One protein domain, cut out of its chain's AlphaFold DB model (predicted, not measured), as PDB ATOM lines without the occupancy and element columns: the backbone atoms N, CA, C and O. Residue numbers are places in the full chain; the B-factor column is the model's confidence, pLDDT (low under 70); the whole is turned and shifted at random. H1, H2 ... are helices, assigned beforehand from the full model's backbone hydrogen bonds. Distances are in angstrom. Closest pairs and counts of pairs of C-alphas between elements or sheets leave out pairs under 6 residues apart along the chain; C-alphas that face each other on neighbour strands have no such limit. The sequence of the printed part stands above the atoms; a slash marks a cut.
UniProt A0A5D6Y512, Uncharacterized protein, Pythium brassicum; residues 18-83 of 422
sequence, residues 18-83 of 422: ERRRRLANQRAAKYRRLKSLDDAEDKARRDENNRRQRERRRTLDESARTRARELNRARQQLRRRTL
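What this domain is: This is residues 18 to 83 of the 422 residues of an uncharacterized protein of Pythium brassicum (UniProt A0A5D6Y512). Three straight helices joined end to end make an open frame, with H2 as the crossbar and H1 and H3 as two legs turned off its ends at corners. The middle is empty, and no helix packs on another. The printed part has 66 residues with three named helices, H1, H2 and H3 in chain order, and no named strand; its class is all helix. It is extended, with a radius of gyration of the C-alphas of 17.3 A and spans of 38 by 28 by 28 A.

How they stand to each other: H1, residues 18 to 35, and H2, residues 39 to 58, are close but not clearly touching; their closest C-alphas, of Leu 34 and Asp 42, are 7.8 A apart. They run opposite ways at a steep tilt of 63 degrees. H2 and H3, residues 62 to 81, are also close but not clearly touching, the closest C-alphas being those of Arg 57 and Arg 65, 8.0 A. They run opposite ways at a steep tilt of 55 degrees. H1 and H3 are apart. In H1, H2 and H3 every O i to N i+4 pair is within hydrogen-bond range.

Where its parts are: H1 begins at C-alpha 18 (18.587, 57.394, 22.680) and is 25.4 A long. H2 measures 28.4 A. H3 measures 28.6 A and ends at C-alpha 81 (7.728, 26.442, 2.932).

The domain as a whole: The C-alphas farthest apart, of Glu 18 and Glu 62, are 41.4 A apart. Both links are tight, the printed part has no cut, and no printed residue is under 70 in pLDDT.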
ATOM      1  N   GLU A  18      18.700  57.557  21.229       94.75
ATOM      2  CA  GLU A  18      18.587  57.394  22.680       94.75
ATOM      3  C   GLU A  18      17.521  56.358  23.023       94.75
ATOM      4  O   GLU A  18      17.787  55.437  23.798       94.75
ATOM      5  N   ARG A  19      16.375  56.392  22.331       93.06
ATOM      6  CA  ARG A  19      15.322  55.381  22.470       93.06
ATOM      7  C   ARG A  19      15.820  53.980  22.154       93.06
ATOM      8  O   ARG A  19      15.509  53.035  22.884       93.06
ATOM      9  N   ARG A  20      16.604  53.809  21.084       95.56
ATOM     10  CA  ARG A  20      17.216  52.510  20.754       95.56
ATOM     11  C   ARG A  20      18.170  52.057  21.859       95.56
ATOM     12  O   ARG A  20      18.069  50.904  22.277       95.56
ATOM     13  N   ARG A  21      19.035  52.945  22.365       96.00
ATOM     14  CA  ARG A  21      19.976  52.649  23.462       96.00
ATOM     15  C   ARG A  21      19.242  52.278  24.751       96.00
ATOM     16  O   ARG A  21      19.539  51.241  25.342       96.00
ATOM     17  N   ARG A  22      18.225  53.046  25.151       93.50
ATOM     18  CA  ARG A  22      17.400  52.763  26.333       93.50
ATOM     19  C   ARG A  22      16.690  51.419  26.212       93.50
ATOM     20  O   ARG A  22      16.774  50.604  27.129       93.50
ATOM     21  N   LEU A  23      16.040  51.140  25.080       94.00
ATOM     22  CA  LEU A  23      15.376  49.853  24.850       94.00
ATOM     23  C   LEU A  23      16.373  48.685  24.813       94.00
ATOM     24  O   LEU A  23      16.057  47.607  25.316       94.00
ATOM     25  N   ALA A  24      17.573  48.877  24.256       96.56
ATOM     26  CA  ALA A  24      18.638  47.877  24.291       96.56
ATOM     27  C   ALA A  24      19.092  47.591  25.733       96.56
ATOM     28  O   ALA A  24      19.134  46.427  26.134       96.56
ATOM     29  N   ASN A  25      19.309  48.631  26.544       95.81
ATOM     30  CA  ASN A  25      19.666  48.506  27.959       95.81
ATOM     31  C   ASN A  25      18.562  47.820  28.776       95.81
ATOM     32  O   ASN A  25      18.849  46.927  29.573       95.81
ATOM     33  N   GLN A  26      17.290  48.158  28.534       94.56
ATOM     34  CA  GLN A  26      16.149  47.482  29.159       94.56
ATOM     35  C   GLN A  26      16.080  45.998  28.772       94.56
ATOM     36  O   GLN A  26      15.855  45.145  29.633       94.56
ATOM     37  N   ARG A  27      16.311  45.659  27.494       96.31
ATOM     38  CA  ARG A  27      16.393  44.258  27.046       96.31
ATOM     39  C   ARG A  27      17.551  43.534  27.728       96.31
ATOM     40  O   ARG A  27      17.337  42.438  28.233       96.31
ATOM     41  N   ALA A  28      18.735  44.140  27.799       96.75
ATOM     42  CA  ALA A  28      19.901  43.558  28.461       96.75
ATOM     43  C   ALA A  28      19.666  43.336  29.964       96.75
ATOM     44  O   ALA A  28      19.987  42.273  30.490       96.75
ATOM     45  N   ALA A  29      19.051  44.297  30.660       96.19
ATOM     46  CA  ALA A  29      18.650  44.146  32.059       96.19
ATOM     47  C   ALA A  29      17.628  43.012  32.236       96.19
ATOM     48  O   ALA A  29      17.782  42.171  33.120       96.19
ATOM     49  N   LYS A  30      16.631  42.925  31.345       96.00
ATOM     50  CA  LYS A  30      15.669  41.819  31.327       96.00
ATOM     51  C   LYS A  30      16.360  40.472  31.115       96.00
ATOM     52  O   LYS A  30      16.029  39.535  31.824       96.00
ATOM     53  N   TYR A  31      17.306  40.363  30.184       96.38
ATOM     54  CA  TYR A  31      18.048  39.119  29.956       96.38
ATOM     55  C   TYR A  31      18.908  38.724  31.155       96.38
ATOM     56  O   TYR A  31      18.889  37.557  31.530       96.38
ATOM     57  N   ARG A  32      19.600  39.680  31.789       97.38
ATOM     58  CA  ARG A  32      20.353  39.428  33.028       97.38
ATOM     59  C   ARG A  32      19.445  38.885  34.127       97.38
ATOM     60  O   ARG A  32      19.755  37.843  34.684       97.38
ATOM     61  N   ARG A  33      18.286  39.521  34.340       95.88
ATOM     62  CA  ARG A  33      17.268  39.028  35.275       95.88
ATOM     63  C   ARG A  33      16.778  37.633  34.900       95.88
ATOM     64  O   ARG A  33      16.692  36.783  35.759       95.88
ATOM     65  N   LEU A  34      16.440  37.385  33.634       94.44
ATOM     66  CA  LEU A  34      15.952  36.071  33.200       94.44
ATOM     67  C   LEU A  34      16.997  34.968  33.390       94.44
ATOM     68  O   LEU A  34      16.619  33.841  33.676       94.44
ATOM     69  N   LYS A  35      18.282  35.293  33.220       96.19
ATOM     70  CA  LYS A  35      19.398  34.364  33.409       96.19
ATOM     71  C   LYS A  35      19.700  34.093  34.887       96.19
ATOM     72  O   LYS A  35      20.277  33.059  35.182       96.19
ATOM     73  N   SER A  36      19.348  35.014  35.783       95.88
ATOM     74  CA  SER A  36      19.570  34.881  37.225       95.88
ATOM     75  C   SER A  36      18.401  34.246  37.979       95.88
ATOM     76  O   SER A  36      18.447  34.219  39.198       95.88
ATOM     77  N   LEU A  37      17.322  33.853  37.294       95.50
ATOM     78  CA  LEU A  37      16.200  33.169  37.937       95.50
ATOM     79  C   LEU A  37      16.530  31.690  38.083       95.50
ATOM     80  O   LEU A  37      17.009  31.075  37.130       95.50
ATOM     81  N   ASP A  38      16.174  31.129  39.229       97.00
ATOM     82  CA  ASP A  38      16.252  29.690  39.446       97.00
ATOM     83  C   ASP A  38      15.171  28.960  38.632       97.00
ATOM     84  O   ASP A  38      14.130  29.529  38.272       97.00
ATOM     85  N   ASP A  39      15.375  27.668  38.366       96.06
ATOM     86  CA  ASP A  39      14.457  26.861  37.550       96.06
ATOM     87  C   ASP A  39      13.022  26.847  38.103       96.06
ATOM     88  O   ASP A  39      12.049  26.851  37.337       96.06
ATOM     89  N   ALA A  40      12.872  26.880  39.433       96.12
ATOM     90  CA  ALA A  40      11.577  26.945  40.107       96.12
ATOM     91  C   ALA A  40      10.842  28.265  39.818       96.12
ATOM     92  O   ALA A  40       9.656  28.261  39.469       96.12
ATOM     93  N   GLU A  41      11.548  29.395  39.891       96.94
ATOM     94  CA  GLU A  41      10.991  30.716  39.596       96.94
ATOM     95  C   GLU A  41      10.682  30.874  38.104       96.94
ATOM     96  O   GLU A  41       9.634  31.410  37.723       96.94
ATOM     97  N   ASP A  42      11.559  30.369  37.233       95.69
ATOM     98  CA  ASP A  42      11.337  30.363  35.791       95.69
ATOM     99  C   ASP A  42      10.101  29.533  35.416       95.69
ATOM    100  O   ASP A  42       9.275  29.971  34.602       95.69
ATOM    101  N   LYS A  43       9.921  28.369  36.053       96.25
ATOM    102  CA  LYS A  43       8.724  27.537  35.903       96.25
ATOM    103  C   LYS A  43       7.470  28.260  36.399       96.25
ATOM    104  O   LYS A  43       6.509  28.355  35.636       96.25
ATOM    105  N   ALA A  44       7.480  28.831  37.605       97.31
ATOM    106  CA  ALA A  44       6.343  29.583  38.143       97.31
ATOM    107  C   ALA A  44       5.950  30.756  37.226       97.31
ATOM    108  O   ALA A  44       4.773  30.967  36.923       97.31
ATOM    109  N   ARG A  45       6.940  31.471  36.678       96.25
ATOM    110  CA  ARG A  45       6.725  32.546  35.701       96.25
ATOM    111  C   ARG A  45       6.106  32.033  34.397       96.25
ATOM    112  O   ARG A  45       5.236  32.701  33.826       96.25
ATOM    113  N   ARG A  46       6.560  30.882  33.885       96.31
ATOM    114  CA  ARG A  46       5.979  30.229  32.696       96.31
ATOM    115  C   ARG A  46       4.532  29.810  32.952       96.31
ATOM    116  O   ARG A  46       3.679  30.070  32.102       96.31
ATOM    117  N   ASP A  47       4.252  29.236  34.118       97.44
ATOM    118  CA  ASP A  47       2.918  28.792  34.526       97.44
ATOM    119  C   ASP A  47       1.945  29.977  34.643       97.44
ATOM    120  O   ASP A  47       0.855  29.946  34.066       97.44
ATOM    121  N   GLU A  48       2.376  31.084  35.249       97.81
ATOM    122  CA  GLU A  48       1.591  32.320  35.338       97.81
ATOM    123  C   GLU A  48       1.318  32.945  33.955       97.81
ATOM    124  O   GLU A  48       0.202  33.377  33.655       97.81
ATOM    125  N   ASN A  49       2.304  32.958  33.053       97.00
ATOM    126  CA  ASN A  49       2.093  33.446  31.686       97.00
ATOM    127  C   ASN A  49       1.106  32.553  30.912       97.00
ATOM    128  O   ASN A  49       0.207  33.055  30.230       97.00
ATOM    129  N   ASN A  50       1.219  31.232  31.073       97.56
ATOM    130  CA  ASN A  50       0.274  30.272  30.512       97.56
ATOM    131  C   ASN A  50      -1.144  30.507  31.051       97.56
ATOM    132  O   ASN A  50      -2.095  30.492  30.265       97.56
ATOM    133  N   ARG A  51      -1.297  30.780  32.355       98.31
ATOM    134  CA  ARG A  51      -2.581  31.133  32.978       98.31
ATOM    135  C   ARG A  51      -3.186  32.381  32.336       98.31
ATOM    136  O   ARG A  51      -4.272  32.295  31.761       98.31
ATOM    137  N   ARG A  52      -2.440  33.491  32.281       97.88
ATOM    138  CA  ARG A  52      -2.881  34.741  31.626       97.88
ATOM    139  C   ARG A  52      -3.202  34.553  30.145       97.88
ATOM    140  O   ARG A  52      -4.076  35.215  29.586       97.88
ATOM    141  N   GLN A  53      -2.473  33.683  29.445       97.19
ATOM    142  CA  GLN A  53      -2.767  33.380  28.045       97.19
ATOM    143  C   GLN A  53      -4.080  32.603  27.895       97.19
ATOM    144  O   GLN A  53      -4.843  32.888  26.972       97.19
ATOM    145  N   ARG A  54      -4.357  31.642  28.781       97.44
ATOM    146  CA  ARG A  54      -5.628  30.907  28.800       97.44
ATOM    147  C   ARG A  54      -6.794  31.842  29.104       97.44
ATOM    148  O   ARG A  54      -7.775  31.797  28.373       97.44
ATOM    149  N   GLU A  55      -6.658  32.713  30.100       97.94
ATOM    150  CA  GLU A  55      -7.664  33.730  30.445       97.94
ATOM    151  C   GLU A  55      -7.966  34.641  29.254       97.94
ATOM    152  O   GLU A  55      -9.112  34.707  28.820       97.94
ATOM    153  N   ARG A  56      -6.936  35.214  28.613       97.31
ATOM    154  CA  ARG A  56      -7.123  36.015  27.391       97.31
ATOM    155  C   ARG A  56      -7.840  35.251  26.285       97.31
ATOM    156  O   ARG A  56      -8.684  35.817  25.614       97.31
ATOM    157  N   ARG A  57      -7.525  33.967  26.072       96.38
ATOM    158  CA  ARG A  57      -8.201  33.144  25.051       96.38
ATOM    159  C   ARG A  57      -9.661  32.856  25.397       96.38
ATOM    160  O   ARG A  57     -10.463  32.742  24.474       96.38
ATOM    161  N   ARG A  58      -9.996  32.729  26.686       97.19
ATOM    162  CA  ARG A  58     -11.380  32.545  27.145       97.19
ATOM    163  C   ARG A  58     -12.228  33.768  26.802       97.19
ATOM    164  O   ARG A  58     -13.322  33.590  26.280       97.19
ATOM    165  N   THR A  59     -11.688  34.972  26.995       97.69
ATOM    166  CA  THR A  59     -12.389  36.245  26.754       97.69
ATOM    167  C   THR A  59     -12.376  36.716  25.296       97.69
ATOM    168  O   THR A  59     -12.903  37.784  25.013       97.69
ATOM    169  N   LEU A  60     -11.753  35.987  24.359       97.06
ATOM    170  CA  LEU A  60     -11.789  36.363  22.938       97.06
ATOM    171  C   LEU A  60     -13.150  36.049  22.315       97.06
ATOM    172  O   LEU A  60     -13.607  34.906  22.405       97.06
ATOM    173  N   ASP A  61     -13.678  37.005  21.554       98.44
ATOM    174  CA  ASP A  61     -14.834  36.821  20.673       98.44
ATOM    175  C   ASP A  61     -14.535  35.838  19.529       98.44
ATOM    176  O   ASP A  61     -13.382  35.660  19.115       98.44
ATOM    177  N   GLU A  62     -15.569  35.224  18.945       97.88
ATOM    178  CA  GLU A  62     -15.390  34.223  17.879       97.88
ATOM    179  C   GLU A  62     -14.741  34.807  16.609       97.88
ATOM    180  O   GLU A  62     -13.925  34.144  15.961       97.88
ATOM    181  N   SER A  63     -15.000  36.082  16.290       98.12
ATOM    182  CA  SER A  63     -14.341  36.777  15.173       98.12
ATOM    183  C   SER A  63     -12.831  36.936  15.412       98.12
ATOM    184  O   SER A  63     -12.013  36.708  14.515       98.12
ATOM    185  N   ALA A  64     -12.425  37.265  16.642       97.88
ATOM    186  CA  ALA A  64     -11.023  37.358  17.037       97.88
ATOM    187  C   ALA A  64     -10.353  35.975  17.060       97.88
ATOM    188  O   ALA A  64      -9.222  35.831  16.587       97.88
ATOM    189  N   ARG A  65     -11.059  34.936  17.528       97.88
ATOM    190  CA  ARG A  65     -10.584  33.541  17.473       97.88
ATOM    191  C   ARG A  65     -10.353  33.083  16.036       97.88
ATOM    192  O   ARG A  65      -9.327  32.459  15.762       97.88
ATOM    193  N   THR A  66     -11.254  33.420  15.117       98.12
ATOM    194  CA  THR A  66     -11.136  33.068  13.694       98.12
ATOM    195  C   THR A  66      -9.924  33.741  13.053       98.12
ATOM    196  O   THR A  66      -9.052  33.038  12.538       98.12
ATOM    197  N   ARG A  67      -9.765  35.062  13.224       98.12
ATOM    198  CA  ARG A  67      -8.570  35.795  12.759       98.12
ATOM    199  C   ARG A  67      -7.275  35.219  13.340       98.12
ATOM    200  O   ARG A  67      -6.290  35.035  12.628       98.12
ATOM    201  N   ALA A  68      -7.265  34.867  14.628       96.94
ATOM    202  CA  ALA A  68      -6.102  34.250  15.263       96.94
ATOM    203  C   ALA A  68      -5.765  32.868  14.665       96.94
ATOM    204  O   ALA A  68      -4.586  32.560  14.459       96.94
ATOM    205  N   ARG A  69      -6.775  32.040  14.357       97.69
ATOM    206  CA  ARG A  69      -6.597  30.745  13.674       97.69
ATOM    207  C   ARG A  69      -6.040  30.938  12.261       97.69
ATOM    208  O   ARG A  69      -5.125  30.212  11.881       97.69
ATOM    209  N   GLU A  70      -6.535  31.914  11.509       98.25
ATOM    210  CA  GLU A  70      -6.066  32.230  10.152       98.25
ATOM    211  C   GLU A  70      -4.613  32.705  10.134       98.25
ATOM    212  O   GLU A  70      -3.793  32.140   9.408       98.25
ATOM    213  N   LEU A  71      -4.248  33.651  11.006       98.12
ATOM    214  CA  LEU A  71      -2.860  34.093  11.153       98.12
ATOM    215  C   LEU A  71      -1.937  32.935  11.546       98.12
ATOM    216  O   LEU A  71      -0.805  32.844  11.067       98.12
ATOM    217  N   ASN A  72      -2.407  32.018  12.395       97.88
ATOM    218  CA  ASN A  72      -1.640  30.830  12.755       97.88
ATOM    219  C   ASN A  72      -1.456  29.886  11.554       97.88
ATOM    220  O   ASN A  72      -0.337  29.435  11.315       97.88
ATOM    221  N   ARG A  73      -2.509  29.646  10.758       98.44
ATOM    222  CA  ARG A  73      -2.423  28.867   9.508       98.44
ATOM    223  C   ARG A  73      -1.415  29.490   8.539       98.44
ATOM    224  O   ARG A  73      -0.546  28.771   8.054       98.44
ATOM    225  N   ALA A  74      -1.474  30.804   8.321       98.38
ATOM    226  CA  ALA A  74      -0.547  31.519   7.441       98.38
ATOM    227  C   ALA A  74       0.912  31.388   7.914       98.38
ATOM    228  O   ALA A  74       1.792  31.011   7.140       98.38
ATOM    229  N   ARG A  75       1.172  31.588   9.215       98.31
ATOM    230  CA  ARG A  75       2.510  31.386   9.805       98.31
ATOM    231  C   ARG A  75       2.996  29.944   9.664       98.31
ATOM    232  O   ARG A  75       4.168  29.722   9.375       98.31
ATOM    233  N   GLN A  76       2.116  28.957   9.854       97.75
ATOM    234  CA  GLN A  76       2.472  27.548   9.676       97.75
ATOM    235  C   GLN A  76       2.801  27.216   8.219       97.75
ATOM    236  O   GLN A  76       3.752  26.477   7.976       97.75
ATOM    237  N   GLN A  77       2.047  27.752   7.259       97.88
ATOM    238  CA  GLN A  77       2.332  27.576   5.835       97.88
ATOM    239  C   GLN A  77       3.682  28.187   5.464       97.88
ATOM    240  O   GLN A  77       4.486  27.509   4.829       97.88
ATOM    241  N   LEU A  78       3.963  29.414   5.920       98.31
ATOM    242  CA  LEU A  78       5.259  30.057   5.713       98.31
ATOM    243  C   LEU A  78       6.390  29.207   6.295       98.31
ATOM    244  O   LEU A  78       7.320  28.865   5.572       98.31
ATOM    245  N   ARG A  79       6.261  28.769   7.556       97.69
ATOM    246  CA  ARG A  79       7.258  27.901   8.194       97.69
ATOM    247  C   ARG A  79       7.488  26.626   7.389       97.69
ATOM    248  O   ARG A  79       8.630  26.278   7.156       97.69
ATOM    249  N   ARG A  80       6.428  25.937   6.946       96.56
ATOM    250  CA  ARG A  80       6.548  24.698   6.152       96.56
ATOM    251  C   ARG A  80       7.268  24.924   4.823       96.56
ATOM    252  O   ARG A  80       8.046  24.063   4.421       96.56
ATOM    253  N   ARG A  81       7.031  26.066   4.170       97.19
ATOM    254  CA  ARG A  81       7.728  26.442   2.932       97.19
ATOM    255  C   ARG A  81       9.225  26.647   3.173       97.19
ATOM    256  O   ARG A  81      10.016  26.149   2.383       97.19
ATOM    257  N   THR A  82       9.602  27.290   4.279       98.12
ATOM    258  CA  THR A  82      11.001  27.623   4.604       98.12
ATOM    259  C   THR A  82      11.787  26.504   5.300       98.12
ATOM    260  O   THR A  82      12.936  26.723   5.666       98.12
ATOM    261  N   LEU A  83      11.195  25.329   5.551       97.94
ATOM    262  CA  LEU A  83      11.925  24.200   6.148       97.94
ATOM    263  C   LEU A  83      12.901  23.576   5.143       97.94
ATOM    264  O   LEU A  83      12.509  23.338   3.997       97.94
TER     265      LEU A  83